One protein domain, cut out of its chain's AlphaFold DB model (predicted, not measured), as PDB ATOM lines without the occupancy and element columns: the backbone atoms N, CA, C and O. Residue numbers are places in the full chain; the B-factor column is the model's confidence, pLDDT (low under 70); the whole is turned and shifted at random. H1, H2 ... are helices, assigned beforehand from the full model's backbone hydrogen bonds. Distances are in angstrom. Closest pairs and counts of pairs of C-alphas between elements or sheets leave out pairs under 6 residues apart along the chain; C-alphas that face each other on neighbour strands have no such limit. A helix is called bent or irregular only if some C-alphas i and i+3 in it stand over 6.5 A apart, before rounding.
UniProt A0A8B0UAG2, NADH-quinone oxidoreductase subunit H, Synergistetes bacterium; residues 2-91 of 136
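This is residues 2 to 91 of the 136 residues of the protein "NADH-quinone oxidoreductase subunit H" of Synergistetes bacterium (UniProt A0A8B0UAG2). Three helices make a loose, open triangle: the long helix H1 is one side, H3 comes back towards it as a second side, and the short H2 with the link of residues 56 to 66 makes the third. The first turns of H1, within residues 2 to 10, stick out beyond the corner where H3 comes near it. The printed part has 90 residues with three named helices, in the order H1, H2, H3, and no named strand; the class is all helix. The whole is loose, with a radius of gyration of the C-alphas of 17.5 A, and flat, spanning 49 by 42 by 20 A.

H1, residues 3 to 36, touches H2, residues 46 to 55, with residues 23 to 27 alone; the closest C-alphas, of Gly 27 and Pro 47, are 5.7 A apart. Their lines are about perpendicular, only just, at 70.4 degrees. H3, residues 67 to 87, is close to H1 but not clearly touching, the closest C-alphas being those of Met 15 and Leu 82 at 7.5 A. H1 and H3 run opposite ways at a steep tilt of 67 degrees. H2 and H3 are apart. In H1 and H2 every O i to N i+4 pair is within hydrogen-bond range; in H3, 15 of 17 are.

H1 begins with C-alpha 3 at (-36.003, 14.113, -7.238) and is 47.3 A long. H2 measures 14.5 A. H3 measures 31.0 A and ends with C-alpha 87 at (-36.389, 5.946, -23.505). H3 has a kink of 37 degrees near residue 74 and is irregular, only just: C-alphas 71 and 74 are 6.9 A apart.

The C-alphas farthest apart, of Leu 2 and Arg 38, are 54.1 A apart. The printed part has no cut. The link from H1 to H2 is short, and that from H2 to H3 is long. The mean pLDDT of the printed part is 77.1; residues 2 to 4, 40 to 42, 63, 65 and 86 to 91 are under 70.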
ATOM      1  N   LEU A   2     -36.412  17.001  -4.052       59.38
ATOM      2  CA  LEU A   2     -35.037  16.696  -4.495       59.38
ATOM      3  C   LEU A   2     -34.900  15.626  -5.609       59.38
ATOM      4  O   LEU A   2     -33.809  15.131  -5.859       59.38
ATOM      5  N   THR A   3     -35.993  15.218  -6.258       69.88
ATOM      6  CA  THR A   3     -36.003  14.113  -7.238       69.88
ATOM      7  C   THR A   3     -35.789  14.576  -8.676       69.88
ATOM      8  O   THR A   3     -35.301  13.819  -9.503       69.88
ATOM      9  N   TRP A   4     -36.129  15.826  -8.992       67.12
ATOM     10  CA  TRP A   4     -35.927  16.382 -10.333       67.12
ATOM     11  C   TRP A   4     -34.451  16.657 -10.616       67.12
ATOM     12  O   TRP A   4     -33.958  16.307 -11.682       67.12
ATOM     13  N   GLY A   5     -33.729  17.200  -9.631       77.44
ATOM     14  CA  GLY A   5     -32.291  17.444  -9.747       77.44
ATOM     15  C   GLY A   5     -31.496  16.152  -9.936       77.44
ATOM     16  O   GLY A   5     -30.667  16.069 -10.836       77.44
ATOM     17  N   THR A   6     -31.798  15.109  -9.156       76.88
ATOM     18  CA  THR A   6     -31.127  13.805  -9.287       76.88
ATOM     19  C   THR A   6     -31.469  13.101 -10.596       76.88
ATOM     20  O   THR A   6     -30.580  12.511 -11.203       76.88
ATOM     21  N   LYS A   7     -32.712  13.217 -11.089       74.06
ATOM     22  CA  LYS A   7     -33.110  12.739 -12.423       74.06
ATOM     23  C   LYS A   7     -32.320  13.419 -13.542       74.06
ATOM     24  O   LYS A   7     -31.808  12.729 -14.414       74.06
ATOM     25  N   ILE A   8     -32.205  14.747 -13.516       79.75
ATOM     26  CA  ILE A   8     -31.469  15.507 -14.540       79.75
ATOM     27  C   ILE A   8     -29.974  15.188 -14.471       79.75
ATOM     28  O   ILE A   8     -29.350  14.962 -15.505       79.75
ATOM     29  N   LEU A   9     -29.407  15.104 -13.267       82.19
ATOM     30  CA  LEU A   9     -28.007  14.737 -13.074       82.19
ATOM     31  C   LEU A   9     -27.723  13.314 -13.579       82.19
ATOM     32  O   LEU A   9     -26.739  13.103 -14.281       82.19
ATOM     33  N   ALA A  10     -28.603  12.356 -13.275       77.88
ATOM     34  CA  ALA A  10     -28.498  10.989 -13.776       77.88
ATOM     35  C   ALA A  10     -28.647  10.932 -15.303       77.88
ATOM     36  O   ALA A  10     -27.880  10.232 -15.956       77.88
ATOM     37  N   ALA A  11     -29.574  11.705 -15.880       75.94
ATOM     38  CA  ALA A  11     -29.737  11.833 -17.327       75.94
ATOM     39  C   ALA A  11     -28.458  12.360 -17.990       75.94
ATOM     40  O   ALA A  11     -27.969  11.772 -18.950       75.94
ATOM     41  N   ALA A  12     -27.897  13.444 -17.451       82.19
ATOM     42  CA  ALA A  12     -26.688  14.069 -17.970       82.19
ATOM     43  C   ALA A  12     -25.473  13.139 -17.849       82.19
ATOM     44  O   ALA A  12     -24.733  12.964 -18.816       82.19
ATOM     45  N   ALA A  13     -25.300  12.489 -16.695       83.75
ATOM     46  CA  ALA A  13     -24.242  11.505 -16.484       83.75
ATOM     47  C   ALA A  13     -24.373  10.320 -17.453       83.75
ATOM     48  O   ALA A  13     -23.380   9.866 -18.020       83.75
ATOM     49  N   LEU A  14     -25.601   9.852 -17.688       81.19
ATOM     50  CA  LEU A  14     -25.878   8.759 -18.605       81.19
ATOM     51  C   LEU A  14     -25.628   9.151 -20.067       81.19
ATOM     52  O   LEU A  14     -25.045   8.361 -20.802       81.19
ATOM     53  N   MET A  15     -26.010  10.359 -20.485       81.06
ATOM     54  CA  MET A  15     -25.707  10.870 -21.827       81.06
ATOM     55  C   MET A  15     -24.198  10.992 -22.057       81.06
ATOM     56  O   MET A  15     -23.707  10.556 -23.096       81.06
ATOM     57  N   LEU A  16     -23.453  11.511 -21.074       85.25
ATOM     58  CA  LEU A  16     -21.990  11.580 -21.141       85.25
ATOM     59  C   LEU A  16     -21.369  10.185 -21.263       85.25
ATOM     60  O   LEU A  16     -20.525   9.959 -22.132       85.25
ATOM     61  N   LEU A  17     -21.813   9.240 -20.431       83.50
ATOM     62  CA  LEU A  17     -21.338   7.863 -20.486       83.50
ATOM     63  C   LEU A  17     -21.674   7.211 -21.834       83.50
ATOM     64  O   LEU A  17     -20.812   6.568 -22.424       83.50
ATOM     65  N   ALA A  18     -22.888   7.412 -22.349       84.12
ATOM     66  CA  ALA A  18     -23.328   6.877 -23.633       84.12
ATOM     67  C   ALA A  18     -22.476   7.398 -24.792       84.12
ATOM     68  O   ALA A  18     -22.021   6.605 -25.614       84.12
ATOM     69  N   SER A  19     -22.202   8.706 -24.839       83.38
ATOM     70  CA  SER A  19     -21.327   9.290 -25.860       83.38
ATOM     71  C   SER A  19     -19.912   8.712 -25.784       83.38
ATOM     72  O   SER A  19     -19.371   8.298 -26.808       83.38
ATOM     73  N   LEU A  20     -19.330   8.610 -24.585       84.69
ATOM     74  CA  LEU A  20     -17.991   8.036 -24.403       84.69
ATOM     75  C   LEU A  20     -17.930   6.564 -24.825       84.69
ATOM     76  O   LEU A  20     -17.037   6.174 -25.578       84.69
ATOM     77  N   VAL A  21     -18.892   5.755 -24.380       84.69
ATOM     78  CA  VAL A  21     -18.978   4.334 -24.741       84.69
ATOM     79  C   VAL A  21     -19.176   4.178 -26.245       84.69
ATOM     80  O   VAL A  21     -18.514   3.337 -26.841       84.69
ATOM     81  N   SER A  22     -20.009   5.012 -26.875       83.44
ATOM     82  CA  SER A  22     -20.238   4.976 -28.321       83.44
ATOM     83  C   SER A  22     -18.944   5.202 -29.113       83.44
ATOM     84  O   SER A  22     -18.650   4.428 -30.022       83.44
ATOM     85  N   LEU A  23     -18.136   6.201 -28.734       81.06
ATOM     86  CA  LEU A  23     -16.846   6.477 -29.385       81.06
ATOM     87  C   LEU A  23     -15.850   5.317 -29.202       81.06
ATOM     88  O   LEU A  23     -15.126   4.956 -30.132       81.06
ATOM     89  N   ILE A  24     -15.811   4.717 -28.011       81.62
ATOM     90  CA  ILE A  24     -14.920   3.586 -27.709       81.62
ATOM     91  C   ILE A  24     -15.349   2.329 -28.482       81.62
ATOM     92  O   ILE A  24     -14.500   1.601 -29.006       81.62
ATOM     93  N   PHE A  25     -16.656   2.081 -28.592       82.06
ATOM     94  CA  PHE A  25     -17.203   0.911 -29.280       82.06
ATOM     95  C   PHE A  25     -16.908   0.934 -30.782       82.06
ATOM     96  O   PHE A  25     -16.586  -0.101 -31.366       82.06
ATOM     97  N   GLU A  26     -16.927   2.115 -31.400       82.88
ATOM     98  CA  GLU A  26     -16.555   2.293 -32.806       82.88
ATOM     99  C   GLU A  26     -15.073   1.951 -33.064       82.88
ATOM    100  O   GLU A  26     -14.733   1.310 -34.066       82.88
ATOM    101  N   GLY A  27     -14.184   2.293 -32.125       77.50
ATOM    102  CA  GLY A  27     -12.771   1.902 -32.175       77.50
ATOM    103  C   GLY A  27     -12.547   0.409 -31.993       77.50
ATOM    104  O   GLY A  27     -11.795  -0.203 -32.756       77.50
ATOM    105  N   LEU A  28     -13.250  -0.194 -31.034       79.94
ATOM    106  CA  LEU A  28     -13.209  -1.634 -30.797       79.94
ATOM    107  C   LEU A  28     -13.701  -2.417 -32.017       79.94
ATOM    108  O   LEU A  28     -13.017  -3.345 -32.447       79.94
ATOM    109  N   GLY A  29     -14.834  -2.023 -32.610       78.12
ATOM    110  CA  GLY A  29     -15.400  -2.677 -33.793       78.12
ATOM    111  C   GLY A  29     -14.397  -2.775 -34.948       78.12
ATOM    112  O   GLY A  29     -14.208  -3.850 -35.515       78.12
ATOM    113  N   ARG A  30     -13.654  -1.692 -35.219       77.38
ATOM    114  CA  ARG A  30     -12.596  -1.663 -36.247       77.38
ATOM    115  C   ARG A  30     -11.435  -2.615 -35.939       77.38
ATOM    116  O   ARG A  30     -10.897  -3.244 -36.850       77.38
ATOM    117  N   THR A  31     -11.061  -2.765 -34.669       78.12
ATOM    118  CA  THR A  31     -10.041  -3.741 -34.257       78.12
ATOM    119  C   THR A  31     -10.551  -5.184 -34.366       78.12
ATOM    120  O   THR A  31      -9.790  -6.062 -34.779       78.12
ATOM    121  N   PHE A  32     -11.821  -5.448 -34.036       79.50
ATOM    122  CA  PHE A  32     -12.421  -6.783 -34.142       79.50
ATOM    123  C   PHE A  32     -12.504  -7.261 -35.594       79.50
ATOM    124  O   PHE A  32     -12.035  -8.362 -35.886       79.50
ATOM    125  N   THR A  33     -13.012  -6.438 -36.515       80.19
ATOM    126  CA  THR A  33     -13.112  -6.810 -37.937       80.19
ATOM    127  C   THR A  33     -11.737  -7.050 -38.563       80.19
ATOM    128  O   THR A  33     -11.547  -8.046 -39.252       80.19
ATOM    129  N   ALA A  34     -10.734  -6.226 -38.246       77.38
ATOM    130  CA  ALA A  34      -9.380  -6.430 -38.765       77.38
ATOM    131  C   ALA A  34      -8.740  -7.743 -38.271       77.38
ATOM    132  O   ALA A  34      -8.079  -8.446 -39.039       77.38
ATOM    133  N   ARG A  35      -8.987  -8.120 -37.006       79.00
ATOM    134  CA  ARG A  35      -8.538  -9.412 -36.460       79.00
ATOM    135  C   ARG A  35      -9.211 -10.596 -37.157       79.00
ATOM    136  O   ARG A  35      -8.543 -11.603 -37.385       79.00
ATOM    137  N   LEU A  36     -10.488 -10.466 -37.528       82.38
ATOM    138  CA  LEU A  36     -11.210 -11.474 -38.316       82.38
ATOM    139  C   LEU A  36     -10.637 -11.611 -39.735       82.38
ATOM    140  O   LEU A  36     -10.543 -12.720 -40.253       82.38
ATOM    141  N   GLU A  37     -10.151 -10.518 -40.322       85.31
ATOM    142  CA  GLU A  37      -9.476 -10.507 -41.627       85.31
ATOM    143  C   GLU A  37      -7.998 -10.960 -41.581       85.31
ATOM    144  O   GLU A  37      -7.287 -10.844 -42.580       85.31
ATOM    145  N   ARG A  38      -7.502 -11.476 -40.439       75.25
ATOM    146  CA  ARG A  38      -6.076 -11.820 -40.224       75.25
ATOM    147  C   ARG A  38      -5.125 -10.672 -40.611       75.25
ATOM    148  O   ARG A  38      -4.037 -10.897 -41.142       75.25
ATOM    149  N   ARG A  39      -5.509  -9.429 -40.313       76.19
ATOM    150  CA  ARG A  39      -4.647  -8.244 -40.429       76.19
ATOM    151  C   ARG A  39      -4.567  -7.531 -39.080       76.19
ATOM    152  O   ARG A  39      -5.506  -7.534 -38.289       76.19
ATOM    153  N   LEU A  40      -3.422  -6.924 -38.780       68.00
ATOM    154  CA  LEU A  40      -3.291  -6.074 -37.596       68.00
ATOM    155  C   LEU A  40      -4.084  -4.787 -37.847       68.00
ATOM    156  O   LEU A  40      -3.726  -3.987 -38.709       68.00
ATOM    157  N   GLY A  41      -5.202  -4.639 -37.134       69.06
ATOM    158  CA  GLY A  41      -6.066  -3.469 -37.244       69.06
ATOM    159  C   GLY A  41      -5.399  -2.194 -36.725       69.06
ATOM    160  O   GLY A  41      -4.562  -2.270 -35.821       69.06
ATOM    161  N   PRO A  42      -5.777  -1.023 -37.270       67.94
ATOM    162  CA  PRO A  42      -5.325   0.269 -36.766       67.94
ATOM    163  C   PRO A  42      -5.683   0.444 -35.274       67.94
ATOM    164  O   PRO A  42      -6.621  -0.195 -34.785       67.94
ATOM    165  N   PRO A  43      -4.936   1.285 -34.534       75.19
ATOM    166  CA  PRO A  43      -5.075   1.414 -33.085       75.19
ATOM    167  C   PRO A  43      -6.486   1.878 -32.675       75.19
ATOM    168  O   PRO A  43      -7.123   2.639 -33.402       75.19
ATOM    169  N   PRO A  44      -6.979   1.490 -31.487       70.94
ATOM    170  CA  PRO A  44      -8.348   1.781 -31.046       70.94
ATOM    171  C   PRO A  44      -8.644   3.278 -30.839       70.94
ATOM    172  O   PRO A  44      -9.807   3.660 -30.803       70.94
ATOM    173  N   SER A  45      -7.623   4.138 -30.735       74.50
ATOM    174  CA  SER A  45      -7.764   5.603 -30.672       74.50
ATOM    175  C   SER A  45      -7.875   6.272 -32.049       74.50
ATOM    176  O   SER A  45      -8.194   7.458 -32.132       74.50
ATOM    177  N   GLN A  46      -7.677   5.524 -33.140       75.88
ATOM    178  CA  GLN A  46      -7.814   6.014 -34.513       75.88
ATOM    179  C   GLN A  46      -9.158   6.703 -34.833       75.88
ATOM    180  O   GLN A  46      -9.124   7.721 -35.525       75.88
ATOM    181  N   PRO A  47     -10.329   6.237 -34.347       76.75
ATOM    182  CA  PRO A  47     -11.612   6.891 -34.618       76.75
ATOM    183  C   PRO A  47     -11.675   8.327 -34.095       76.75
ATOM    184  O   PRO A  47     -12.329   9.165 -34.703       76.75
ATOM    185  N   PHE A  48     -10.960   8.640 -33.009       77.31
ATOM    186  CA  PHE A  48     -10.900  10.003 -32.484       77.31
ATOM    187  C   PHE A  48     -10.197  10.946 -33.469       77.31
ATOM    188  O   PHE A  48     -10.696  12.029 -33.777       77.31
ATOM    189  N   TYR A  49      -9.070  10.498 -34.028       78.75
ATOM    190  CA  TYR A  49      -8.361  11.235 -35.072       78.75
ATOM    191  C   TYR A  49      -9.181  11.340 -36.360       78.75
ATOM    192  O   TYR A  49      -9.116  12.365 -37.034       78.75
ATOM    193  N   ASP A  50      -9.971  10.315 -36.687       78.31
ATOM    194  CA  ASP A  50     -10.885  10.312 -37.834       78.31
ATOM    195  C   ASP A  50     -11.990  11.369 -37.662       78.31
ATOM    196  O   ASP A  50     -12.250  12.144 -38.581       78.31
ATOM    197  N   LEU A  51     -12.553  11.499 -36.453       76.75
ATOM    198  CA  LEU A  51     -13.555  12.514 -36.114       76.75
ATOM    199  C   LEU A  51     -12.997  13.935 -36.290       76.75
ATOM    200  O   LEU A  51     -13.561  14.746 -37.025       76.75
ATOM    201  N   VAL A  52     -11.849  14.229 -35.670       79.50
ATOM    202  CA  VAL A  52     -11.189  15.547 -35.766       79.50
ATOM    203  C   VAL A  52     -10.804  15.862 -37.216       79.50
ATOM    204  O   VAL A  52     -10.966  16.992 -37.682       79.50
ATOM    205  N   LYS A  53     -10.348  14.854 -37.964       76.38
ATOM    206  CA  LYS A  53     -10.005  14.992 -39.383       76.38
ATOM    207  C   LYS A  53     -11.228  15.269 -40.258       76.38
ATOM    208  O   LYS A  53     -11.124  16.070 -41.187       76.38
ATOM    209  N   LEU A  54     -12.367  14.636 -39.975       77.25
ATOM    210  CA  LEU A  54     -13.634  14.881 -40.669       77.25
ATOM    211  C   LEU A  54     -14.148  16.302 -40.405       77.25
ATOM    212  O   LEU A  54     -14.547  16.969 -41.356       77.25
ATOM    213  N   PHE A  55     -14.048  16.804 -39.169       74.38
ATOM    214  CA  PHE A  55     -14.423  18.188 -38.839       74.38
ATOM    215  C   PHE A  55     -13.523  19.244 -39.498       74.38
ATOM    216  O   PHE A  55     -13.982  20.343 -39.796       74.38
ATOM    217  N   GLY A  56     -12.254  18.921 -39.764       75.81
ATOM    218  CA  GLY A  56     -11.325  19.815 -40.464       75.81
ATOM    219  C   GLY A  56     -11.475  19.825 -41.991       75.81
ATOM    220  O   GLY A  56     -10.876  20.669 -42.664       75.81
ATOM    221  N   LYS A  57     -12.244  18.897 -42.573       73.12
ATOM    222  CA  LYS A  57     -12.393  18.784 -44.027       73.12
ATOM    223  C   LYS A  57     -13.557  19.650 -44.505       73.12
ATOM    224  O   LYS A  57     -14.661  19.567 -43.979       73.12
ATOM    225  N   LYS A  58     -13.332  20.457 -45.551       70.19
ATOM    226  CA  LYS A  58     -14.416  21.207 -46.205       70.19
ATOM    227  C   LYS A  58     -15.475  20.216 -46.685       70.19
ATOM    228  O   LYS A  58     -15.159  19.327 -47.479       70.19
ATOM    229  N   ALA A  59     -16.707  20.372 -46.208       70.69
ATOM    230  CA  ALA A  59     -17.834  19.613 -46.720       70.69
ATOM    231  C   ALA A  59     -17.958  19.908 -48.224       70.69
ATOM    232  O   ALA A  59     -18.097  21.062 -48.631       70.69
ATOM    233  N   VAL A  60     -17.831  18.875 -49.058       71.75
ATOM    234  CA  VAL A  60     -18.025  18.990 -50.507       71.75
ATOM    235  C   VAL A  60     -19.515  18.828 -50.752       71.75
ATOM    236  O   VAL A  60     -20.040  17.721 -50.658       71.75
ATOM    237  N   LEU A  61     -20.205  19.939 -50.998       73.25
ATOM    238  CA  LEU A  61     -21.637  19.915 -51.262       73.25
ATOM    239  C   LEU A  61     -21.904  19.666 -52.755       73.25
ATOM    240  O   LEU A  61     -21.246  20.282 -53.599       73.25
ATOM    241  N   PRO A  62     -22.866  18.792 -53.105       70.94
ATOM    242  CA  PRO A  62     -23.325  18.661 -54.483       70.94
ATOM    243  C   PRO A  62     -23.940  19.988 -54.947       70.94
ATOM    244  O   PRO A  62     -24.740  20.584 -54.229       70.94
ATOM    245  N   ARG A  63     -23.581  20.447 -56.155       68.50
ATOM    246  CA  ARG A  63     -24.024  21.743 -56.712       68.50
ATOM    247  C   ARG A  63     -25.544  21.852 -56.898       68.50
ATOM    248  O   ARG A  63     -26.055  22.958 -57.004       68.50
ATOM    249  N   GLU A  64     -26.238  20.717 -56.911       73.62
ATOM    250  CA  GLU A  64     -27.672  20.598 -57.211       73.62
ATOM    251  C   GLU A  64     -28.482  20.013 -56.037       73.62
ATOM    252  O   GLU A  64     -29.682  19.782 -56.155       73.62
ATOM    253  N   GLY A  65     -27.837  19.742 -54.896       69.50
ATOM    254  CA  GLY A  65     -28.478  19.121 -53.734       69.50
ATOM    255  C   GLY A  65     -28.810  20.115 -52.622       69.50
ATOM    256  O   GLY A  65     -28.189  21.170 -52.508       69.50
ATOM    257  N   LEU A  66     -29.765  19.753 -51.756       74.94
ATOM    258  CA  LEU A  66     -30.128  20.560 -50.589       74.94
ATOM    259  C   LEU A  66     -28.987  20.565 -49.550       74.94
ATOM    260  O   LEU A  66     -28.777  19.557 -48.868       74.94
ATOM    261  N   PRO A  67     -28.282  21.697 -49.361       77.31
ATOM    262  CA  PRO A  67     -27.093  21.776 -48.514       77.31
ATOM    263  C   PRO A  67     -27.396  21.475 -47.040       77.31
ATOM    264  O   PRO A  67     -26.607  20.835 -46.345       77.31
ATOM    265  N   TRP A  68     -28.578  21.889 -46.576       75.56
ATOM    266  CA  TRP A  68     -29.015  21.716 -45.194       75.56
ATOM    267  C   TRP A  68     -29.204  20.247 -44.818       75.56
ATOM    268  O   TRP A  68     -28.875  19.853 -43.705       75.56
ATOM    269  N   LEU A  69     -29.711  19.420 -45.738       81.31
ATOM    270  CA  LEU A  69     -29.965  18.010 -45.451       81.31
ATOM    271  C   LEU A  69     -28.653  17.246 -45.246       81.31
ATOM    272  O   LEU A  69     -28.556  16.430 -44.336       81.31
ATOM    273  N   PHE A  70     -27.626  17.557 -46.041       77.31
ATOM    274  CA  PHE A  70     -26.317  16.908 -45.946       77.31
ATOM    275  C   PHE A  70     -25.558  17.293 -44.668       77.31
ATOM    276  O   PHE A  70     -24.902  16.449 -44.062       77.31
ATOM    277  N   LEU A  71     -25.681  18.549 -44.224       82.25
ATOM    278  CA  LEU A  71     -25.103  19.015 -42.957       82.25
ATOM    279  C   LEU A  71     -25.929  18.578 -41.737       82.25
ATOM    280  O   LEU A  71     -25.370  18.326 -40.673       82.25
ATOM    281  N   GLY A  72     -27.251  18.484 -41.885       80.38
ATOM    282  CA  GLY A  72     -28.174  18.109 -40.818       80.38
ATOM    283  C   GLY A  72     -28.278  16.602 -40.583       80.38
ATOM    284  O   GLY A  72     -28.605  16.192 -39.472       80.38
ATOM    285  N   ALA A  73     -27.973  15.765 -41.581       82.44
ATOM    286  CA  ALA A  73     -28.106  14.310 -41.480       82.44
ATOM    287  C   ALA A  73     -27.345  13.691 -40.285       82.44
ATOM    288  O   ALA A  73     -27.963  12.923 -39.541       82.44
ATOM    289  N   PRO A  74     -26.071  14.048 -40.007       82.44
ATOM    290  CA  PRO A  74     -25.363  13.537 -38.831       82.44
ATOM    291  C   PRO A  74     -26.002  13.989 -37.511       82.44
ATOM    292  O   PRO A  74     -26.106  13.205 -36.571       82.44
ATOM    293  N   ALA A  75     -26.475  15.239 -37.446       83.56
ATOM    294  CA  ALA A  75     -27.095  15.796 -36.245       83.56
ATOM    295  C   ALA A  75     -28.441  15.123 -35.931       83.56
ATOM    296  O   ALA A  75     -28.713  14.787 -34.779       83.56
ATOM    297  N   VAL A  76     -29.260  14.868 -36.955       86.94
ATOM    298  CA  VAL A  76     -30.545  14.168 -36.804       86.94
ATOM    299  C   VAL A  76     -30.333  12.711 -36.381       86.94
ATOM    300  O   VAL A  76     -31.055  12.222 -35.512       86.94
ATOM    301  N   GLY A  77     -29.321  12.029 -36.930       85.12
ATOM    302  CA  GLY A  77     -28.953  10.672 -36.513       85.12
ATOM    303  C   GLY A  77     -28.474  10.598 -35.058       85.12
ATOM    304  O   GLY A  77     -28.887   9.714 -34.310       85.12
ATOM    305  N   ALA A  78     -27.661  11.561 -34.623       82.00
ATOM    306  CA  ALA A  78     -27.238  11.650 -33.227       82.00
ATOM    307  C   ALA A  78     -28.427  11.919 -32.287       82.00
ATOM    308  O   ALA A  78     -28.547  11.284 -31.238       82.00
ATOM    309  N   ALA A  79     -29.343  12.812 -32.678       85.06
ATOM    310  CA  ALA A  79     -30.529  13.134 -31.891       85.06
ATOM    311  C   ALA A  79     -31.483  11.935 -31.741       85.06
ATOM    312  O   ALA A  79     -32.014  11.705 -30.650       85.06
ATOM    313  N   SER A  80     -31.687  11.147 -32.802       84.94
ATOM    314  CA  SER A  80     -32.569   9.975 -32.755       84.94
ATOM    315  C   SER A  80     -31.995   8.864 -31.873       84.94
ATOM    316  O   SER A  80     -32.709   8.339 -31.017       84.94
ATOM    317  N   ALA A  81     -30.696   8.572 -31.992       82.56
ATOM    318  CA  ALA A  81     -30.011   7.604 -31.137       82.56
ATOM    319  C   ALA A  81     -30.054   8.016 -29.656       82.56
ATOM    320  O   ALA A  81     -30.365   7.198 -28.787       82.56
ATOM    321  N   LEU A  82     -29.821   9.300 -29.368       79.94
ATOM    322  CA  LEU A  82     -29.877   9.843 -28.011       79.94
ATOM    323  C   LEU A  82     -31.294   9.775 -27.421       79.94
ATOM    324  O   LEU A  82     -31.464   9.456 -26.244       79.94
ATOM    325  N   THR A  83     -32.314  10.018 -28.248       80.31
ATOM    326  CA  THR A  83     -33.723   9.904 -27.846       80.31
ATOM    327  C   THR A  83     -34.068   8.464 -27.478       80.31
ATOM    328  O   THR A  83     -34.634   8.225 -26.415       80.31
ATOM    329  N   ILE A  84     -33.682   7.491 -28.309       80.62
ATOM    330  CA  ILE A  84     -33.914   6.063 -28.039       80.62
ATOM    331  C   ILE A  84     -33.242   5.644 -26.726       80.62
ATOM    332  O   ILE A  84     -33.854   4.955 -25.911       80.62
ATOM    333  N   PHE A  85     -32.015   6.107 -26.480       71.69
ATOM    334  CA  PHE A  85     -31.285   5.795 -25.252       71.69
ATOM    335  C   PHE A  85     -31.947   6.380 -23.997       71.69
ATOM    336  O   PHE A  85     -31.951   5.743 -22.949       71.69
ATOM    337  N   LEU A  86     -32.563   7.561 -24.111       69.12
ATOM    338  CA  LEU A  86     -33.303   8.195 -23.017       69.12
ATOM    339  C   LEU A  86     -34.619   7.467 -22.687       69.12
ATOM    340  O   LEU A  86     -35.106   7.544 -21.558       69.12
ATOM    341  N   TYR A  87     -35.190   6.767 -23.670       67.94
ATOM    342  CA  TYR A  87     -36.389   5.946 -23.505       67.94
ATOM    343  C   TYR A  87     -36.094   4.524 -23.010       67.94
ATOM    344  O   TYR A  87     -36.995   3.889 -22.463       67.94
ATOM    345  N   LEU A  88     -34.867   4.017 -23.170       68.88
ATOM    346  CA  LEU A  88     -34.496   2.681 -22.708       68.88
ATOM    347  C   LEU A  88     -34.328   2.659 -21.173       68.88
ATOM    348  O   LEU A  88     -33.432   3.321 -20.649       68.88
ATOM    349  N   PRO A  89     -35.134   1.878 -20.425       63.16
ATOM    350  CA  PRO A  89     -34.899   1.672 -19.002       63.16
ATOM    351  C   PRO A  89     -33.659   0.789 -18.831       63.16
ATOM    352  O   PRO A  89     -33.701  -0.425 -19.037       63.16
ATOM    353  N   ILE A  90     -32.527   1.394 -18.474       61.59
ATOM    354  CA  ILE A  90     -31.289   0.654 -18.213       61.59
ATOM    355  C   ILE A  90     -31.376   0.087 -16.792       61.59
ATOM    356  O   ILE A  90     -31.052   0.748 -15.803       61.59
ATOM    357  N   GLY A  91     -31.873  -1.145 -16.688       63.28
ATOM    358  CA  GLY A  91     -31.957  -1.888 -15.431       63.28
ATOM    359  C   GLY A  91     -33.017  -1.348 -14.465       63.28
ATOM    360  O   GLY A  91     -34.207  -1.552 -14.673       63.28
TER     361      GLY A  91